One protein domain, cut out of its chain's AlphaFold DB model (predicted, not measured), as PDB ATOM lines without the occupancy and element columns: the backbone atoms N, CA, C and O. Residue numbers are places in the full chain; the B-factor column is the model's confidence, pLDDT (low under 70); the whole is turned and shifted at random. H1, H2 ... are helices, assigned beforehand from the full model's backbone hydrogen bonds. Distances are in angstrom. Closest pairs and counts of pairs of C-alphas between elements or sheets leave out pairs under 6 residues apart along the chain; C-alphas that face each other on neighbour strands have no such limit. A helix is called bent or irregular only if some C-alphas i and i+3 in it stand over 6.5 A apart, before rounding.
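AT A GLANCE: This is residues 2 to 50 of the 134 residues of an uncharacterized protein of Cyanidioschyzon merolae (strain 10D) (UniProt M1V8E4). One long helix, H1, and one short helix, H2, meet near their ends and make a corner, in the shape of an L with a long and a short arm. Residues 2 to 27 of H1 and 42 to 50, of which 42 to 49 belong to H2, stand free. The printed part has 49 residues with two named helices, H1 then H2, and no named strand; its class is all helix. It is extended, with a radius of gyration of the C-alphas of 19.3 A and spans of 62 by 22 by 6 A.

IN THESE COORDINATES: H1, residues 2 to 34, begins at C-alpha 2 (18.525, -0.343, -74.163) and is 48.6 A long from first to last C-alpha. It is neither bent nor irregular, but only just: C-alphas 13 and 16 are 6.0 A apart. H2, residues 37 to 49, is 18.3 A long and ends at C-alpha 49 (24.004, 22.875, -21.122).

HOW THE PARTS SIT: H1 and H2 are close but not clearly touching, with 2 pairs of C-alphas within 8 A; their closest C-alphas, those of Ala 32 and Ala 38, are 5.0 A apart. Their lines are only just about perpendicular, at 72 degrees. In H2 every O i to N i+4 pair is within hydrogen-bond range; in H1 26 of 29 are.

THE WHOLE: The C-alphas of Ala 2 and Arg 50, the two farthest apart, are 61.8 A apart. The printed part has no cut, and the link from H1 to H2 is tight. The mean pLDDT of the printed part is 70.8; 25 residues are under 70, among them residues 31 to 48.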
ATOM      1  N   ALA A   2      18.995  -1.290 -75.191       65.12
ATOM      2  CA  ALA A   2      18.525  -0.343 -74.163       65.12
ATOM      3  C   ALA A   2      19.267  -0.422 -72.807       65.12
ATOM      4  O   ALA A   2      19.569   0.603 -72.206       65.12
ATOM      5  N   SER A   3      19.650  -1.619 -72.354       68.12
ATOM      6  CA  SER A   3      20.376  -1.820 -71.088       68.12
ATOM      7  C   SER A   3      21.774  -1.186 -71.056       68.12
ATOM      8  O   SER A   3      22.219  -0.734 -70.007       68.12
ATOM      9  N   LYS A   4      22.452  -1.089 -72.208       69.62
ATOM     10  CA  LYS A   4      23.774  -0.444 -72.319       69.62
ATOM     11  C   LYS A   4      23.679   1.074 -72.138       69.62
ATOM     12  O   LYS A   4      24.574   1.667 -71.550       69.62
ATOM     13  N   ILE A   5      22.578   1.676 -72.592       76.69
ATOM     14  CA  ILE A   5      22.308   3.115 -72.452       76.69
ATOM     15  C   ILE A   5      21.964   3.446 -70.995       76.69
ATOM     16  O   ILE A   5      22.511   4.396 -70.441       76.69
ATOM     17  N   VAL A   6      21.145   2.619 -70.335       75.81
ATOM     18  CA  VAL A   6      20.823   2.783 -68.903       75.81
ATOM     19  C   VAL A   6      22.077   2.649 -68.030       75.81
ATOM     20  O   VAL A   6      22.306   3.479 -67.155       75.81
ATOM     21  N   ALA A   7      22.932   1.659 -68.300       77.19
ATOM     22  CA  ALA A   7      24.183   1.477 -67.563       77.19
ATOM     23  C   ALA A   7      25.141   2.674 -67.721       77.19
ATOM     24  O   ALA A   7      25.734   3.123 -66.743       77.19
ATOM     25  N   GLN A   8      25.259   3.231 -68.930       71.94
ATOM     26  CA  GLN A   8      26.071   4.428 -69.173       71.94
ATOM     27  C   GLN A   8      25.504   5.657 -68.451       71.94
ATOM     28  O   GLN A   8      26.267   6.419 -67.861       71.94
ATOM     29  N   LEU A   9      24.178   5.822 -68.426       79.06
ATOM     30  CA  LEU A   9      23.530   6.938 -67.736       79.06
ATOM     31  C   LEU A   9      23.784   6.912 -66.218       79.06
ATOM     32  O   LEU A   9      24.027   7.953 -65.617       79.06
ATOM     33  N   ILE A  10      23.780   5.723 -65.607       77.25
ATOM     34  CA  ILE A  10      24.053   5.544 -64.172       77.25
ATOM     35  C   ILE A  10      25.515   5.869 -63.847       77.25
ATOM     36  O   ILE A  10      25.784   6.607 -62.897       77.25
ATOM     37  N   ILE A  11      26.457   5.355 -64.643       74.12
ATOM     38  CA  ILE A  11      27.896   5.563 -64.421       74.12
ATOM     39  C   ILE A  11      28.255   7.047 -64.561       74.12
ATOM     40  O   ILE A  11      28.937   7.601 -63.698       74.12
ATOM     41  N   TYR A  12      27.754   7.719 -65.602       72.25
ATOM     42  CA  TYR A  12      28.035   9.140 -65.804       72.25
ATOM     43  C   TYR A  12      27.233  10.047 -64.858       72.25
ATOM     44  O   TYR A  12      27.778  11.036 -64.373       72.25
ATOM     45  N   GLY A  13      25.983   9.708 -64.531       69.69
ATOM     46  CA  GLY A  13      25.135  10.497 -63.629       69.69
ATOM     47  C   GLY A  13      25.570  10.437 -62.160       69.69
ATOM     48  O   GLY A  13      25.538  11.451 -61.462       69.69
ATOM     49  N   GLY A  14      26.042   9.278 -61.687       72.00
ATOM     50  CA  GLY A  14      26.482   9.108 -60.297       72.00
ATOM     51  C   GLY A  14      27.770   9.868 -59.961       72.00
ATOM     52  O   GLY A  14      27.942  10.351 -58.841       72.00
ATOM     53  N   GLN A  15      28.665  10.039 -60.937       68.12
ATOM     54  CA  GLN A  15      29.987  10.627 -60.707       68.12
ATOM     55  C   GLN A  15      29.937  12.132 -60.378       68.12
ATOM     56  O   GLN A  15      30.779  12.625 -59.627       68.12
ATOM     57  N   PHE A  16      28.935  12.856 -60.888       73.81
ATOM     58  CA  PHE A  16      28.732  14.280 -60.587       73.81
ATOM     59  C   PHE A  16      28.197  14.512 -59.168       73.81
ATOM     60  O   PHE A  16      28.665  15.419 -58.479       73.81
ATOM     61  N   LEU A  17      27.286  13.658 -58.693       78.75
ATOM     62  CA  LEU A  17      26.740  13.747 -57.333       78.75
ATOM     63  C   LEU A  17      27.804  13.435 -56.272       78.75
ATOM     64  O   LEU A  17      27.894  14.130 -55.260       78.75
ATOM     65  N   LEU A  18      28.656  12.438 -56.531       78.81
ATOM     66  CA  LEU A  18      29.758  12.084 -55.633       78.81
ATOM     67  C   LEU A  18      30.785  13.214 -55.499       78.81
ATOM     68  O   LEU A  18      31.230  13.505 -54.389       78.81
ATOM     69  N   ARG A  19      31.141  13.880 -56.607       77.62
ATOM     70  CA  ARG A  19      32.084  15.009 -56.572       77.62
ATOM     71  C   ARG A  19      31.505  16.231 -55.867       77.62
ATOM     72  O   ARG A  19      32.193  16.790 -55.020       77.62
ATOM     73  N   GLY A  20      30.243  16.583 -56.124       79.62
ATOM     74  CA  GLY A  20      29.583  17.699 -55.438       79.62
ATOM     75  C   GLY A  20      29.471  17.487 -53.924       79.62
ATOM     76  O   GLY A  20      29.770  18.393 -53.148       79.62
ATOM     77  N   LEU A  21      29.126  16.269 -53.488       80.25
ATOM     78  CA  LEU A  21      29.088  15.929 -52.063       80.25
ATOM     79  C   LEU A  21      30.487  15.971 -51.428       80.25
ATOM     80  O   LEU A  21      30.647  16.507 -50.332       80.25
ATOM     81  N   ALA A  22      31.504  15.436 -52.108       82.38
ATOM     82  CA  ALA A  22      32.880  15.451 -51.617       82.38
ATOM     83  C   ALA A  22      33.443  16.879 -51.508       82.38
ATOM     84  O   ALA A  22      34.111  17.206 -50.527       82.38
ATOM     85  N   GLU A  23      33.160  17.742 -52.483       80.44
ATOM     86  CA  GLU A  23      33.567  19.149 -52.460       80.44
ATOM     87  C   GLU A  23      32.856  19.924 -51.351       80.44
ATOM     88  O   GLU A  23      33.524  20.621 -50.587       80.44
ATOM     89  N   ALA A  24      31.543  19.741 -51.186       76.50
ATOM     90  CA  ALA A  24      30.789  20.350 -50.093       76.50
ATOM     91  C   ALA A  24      31.279  19.868 -48.714       76.50
ATOM     92  O   ALA A  24      31.426  20.672 -47.795       76.50
ATOM     93  N   TYR A  25      31.604  18.578 -48.568       78.19
ATOM     94  CA  TYR A  25      32.169  18.032 -47.330       78.19
ATOM     95  C   TYR A  25      33.553  18.621 -47.027       78.19
ATOM     96  O   TYR A  25      33.826  19.039 -45.899       78.19
ATOM     97  N   ARG A  26      34.422  18.736 -48.042       78.94
ATOM     98  CA  ARG A  26      35.726  19.405 -47.907       78.94
ATOM     99  C   ARG A  26      35.581  20.885 -47.562       78.94
ATOM    100  O   ARG A  26      36.343  21.369 -46.733       78.94
ATOM    101  N   GLN A  27      34.614  21.587 -48.149       74.94
ATOM    102  CA  GLN A  27      34.320  22.985 -47.825       74.94
ATOM    103  C   GLN A  27      33.778  23.132 -46.401       74.94
ATOM    104  O   GLN A  27      34.199  24.039 -45.693       74.94
ATOM    105  N   ALA A  28      32.920  22.224 -45.931       68.94
ATOM    106  CA  ALA A  28      32.446  22.220 -44.548       68.94
ATOM    107  C   ALA A  28      33.596  22.002 -43.551       68.94
ATOM    108  O   ALA A  28      33.681  22.714 -42.551       68.94
ATOM    109  N   LEU A  29      34.517  21.078 -43.847       67.06
ATOM    110  CA  LEU A  29      35.725  20.874 -43.045       67.06
ATOM    111  C   LEU A  29      36.661  22.088 -43.085       67.06
ATOM    112  O   LEU A  29      37.145  22.515 -42.039       67.06
ATOM    113  N   ALA A  30      36.887  22.672 -44.263       71.50
ATOM    114  CA  ALA A  30      37.718  23.862 -44.411       71.50
ATOM    115  C   ALA A  30      37.119  25.060 -43.662       71.50
ATOM    116  O   ALA A  30      37.836  25.727 -42.927       71.50
ATOM    117  N   ASN A  31      35.808  25.281 -43.767       64.94
ATOM    118  CA  ASN A  31      35.091  26.339 -43.055       64.94
ATOM    119  C   ASN A  31      35.097  26.105 -41.540       64.94
ATOM    120  O   ASN A  31      35.283  27.054 -40.780       64.94
ATOM    121  N   ALA A  32      34.953  24.857 -41.082       59.97
ATOM    122  CA  ALA A  32      35.071  24.499 -39.669       59.97
ATOM    123  C   ALA A  32      36.467  24.809 -39.098       59.97
ATOM    124  O   ALA A  32      36.566  25.227 -37.944       59.97
ATOM    125  N   GLN A  33      37.521  24.634 -39.901       62.06
ATOM    126  CA  GLN A  33      38.908  24.910 -39.516       62.06
ATOM    127  C   GLN A  33      39.289  26.396 -39.646       62.06
ATOM    128  O   GLN A  33      40.036  26.897 -38.814       62.06
ATOM    129  N   SER A  34      38.778  27.112 -40.652       62.28
ATOM    130  CA  SER A  34      39.206  28.482 -40.980       62.28
ATOM    131  C   SER A  34      38.438  29.582 -40.246       62.28
ATOM    132  O   SER A  34      38.994  30.646 -39.993       62.28
ATOM    133  N   THR A  35      37.170  29.351 -39.890       61.00
ATOM    134  CA  THR A  35      36.304  30.404 -39.319       61.00
ATOM    135  C   THR A  35      36.150  30.331 -37.801       61.00
ATOM    136  O   THR A  35      35.460  31.162 -37.215       61.00
ATOM    137  N   GLY A  36      36.712  29.311 -37.139       62.53
ATOM    138  CA  GLY A  36      36.474  29.069 -35.709       62.53
ATOM    139  C   GLY A  36      34.995  28.815 -35.364       62.53
ATOM    140  O   GLY A  36      34.637  28.724 -34.186       62.53
ATOM    141  N   ALA A  37      34.117  28.674 -36.368       64.19
ATOM    142  CA  ALA A  37      32.685  28.462 -36.188       64.19
ATOM    143  C   ALA A  37      32.396  27.119 -35.510       64.19
ATOM    144  O   ALA A  37      31.477  27.037 -34.702       64.19
ATOM    145  N   ALA A  38      33.217  26.091 -35.754       62.25
ATOM    146  CA  ALA A  38      33.110  24.808 -35.059       62.25
ATOM    147  C   ALA A  38      33.429  24.935 -33.559       62.25
ATOM    148  O   ALA A  38      32.703  24.395 -32.728       62.25
ATOM    149  N   GLN A  39      34.460  25.705 -33.197       62.06
ATOM    150  CA  GLN A  39      34.816  25.968 -31.798       62.06
ATOM    151  C   GLN A  39      33.789  26.869 -31.111       62.06
ATOM    152  O   GLN A  39      33.384  26.581 -29.990       62.06
ATOM    153  N   SER A  40      33.295  27.901 -31.796       61.78
ATOM    154  CA  SER A  40      32.246  28.789 -31.279       61.78
ATOM    155  C   SER A  40      30.903  28.069 -31.115       61.78
ATOM    156  O   SER A  40      30.216  28.267 -30.114       61.78
ATOM    157  N   ALA A  41      30.530  27.194 -32.052       66.88
ATOM    158  CA  ALA A  41      29.323  26.375 -31.958       66.88
ATOM    159  C   ALA A  41      29.437  25.325 -30.845       66.88
ATOM    160  O   ALA A  41      28.502  25.175 -30.060       66.88
ATOM    161  N   ALA A  42      30.590  24.658 -30.719       65.56
ATOM    162  CA  ALA A  42      30.852  23.720 -29.629       65.56
ATOM    163  C   ALA A  42      30.850  24.427 -28.262       65.56
ATOM    164  O   ALA A  42      30.178  23.977 -27.337       65.56
ATOM    165  N   ALA A  43      31.514  25.580 -28.144       64.62
ATOM    166  CA  ALA A  43      31.515  26.386 -26.927       64.62
ATOM    167  C   ALA A  43      30.103  26.872 -26.565       64.62
ATOM    168  O   ALA A  43      29.702  26.797 -25.404       64.62
ATOM    169  N   ASN A  44      29.309  27.309 -27.546       65.56
ATOM    170  CA  ASN A  44      27.922  27.710 -27.314       65.56
ATOM    171  C   ASN A  44      27.018  26.527 -26.939       65.56
ATOM    172  O   ASN A  44      26.151  26.689 -26.081       65.56
ATOM    173  N   ALA A  45      27.225  25.341 -27.511       64.75
ATOM    174  CA  ALA A  45      26.503  24.130 -27.122       64.75
ATOM    175  C   ALA A  45      26.830  23.718 -25.677       64.75
ATOM    176  O   ALA A  45      25.920  23.435 -24.897       64.75
ATOM    177  N   VAL A  46      28.108  23.779 -25.287       65.88
ATOM    178  CA  VAL A  46      28.544  23.537 -23.903       65.88
ATOM    179  C   VAL A  46      27.953  24.581 -22.950       65.88
ATOM    180  O   VAL A  46      27.458  24.218 -21.886       65.88
ATOM    181  N   ARG A  47      27.931  25.867 -23.328       64.31
ATOM    182  CA  ARG A  47      27.319  26.933 -22.513       64.31
ATOM    183  C   ARG A  47      25.813  26.744 -22.336       64.31
ATOM    184  O   ARG A  47      25.331  26.945 -21.231       64.31
ATOM    185  N   ARG A  48      25.085  26.310 -23.371       67.06
ATOM    186  CA  ARG A  48      23.635  26.037 -23.291       67.06
ATOM    187  C   ARG A  48      23.281  24.899 -22.328       67.06
ATOM    188  O   ARG A  48      22.160  24.865 -21.834       67.06
ATOM    189  N   GLY A  49      24.206  23.974 -22.071       73.19
ATOM    190  CA  GLY A  49      24.004  22.875 -21.122       73.19
ATOM    191  C   GLY A  49      24.356  23.211 -19.668       73.19
ATOM    192  O   GLY A  49      23.994  22.449 -18.770       73.19
ATOM    193  N   ARG A  50      25.064  24.320 -19.415       85.12
ATOM    194  CA  ARG A  50      25.505  24.711 -18.068       85.12
ATOM    195  C   ARG A  50      24.493  25.655 -17.431       85.12
ATOM    196  O   ARG A  50      24.040  26.601 -18.060       85.12
TER     197      ARG A  50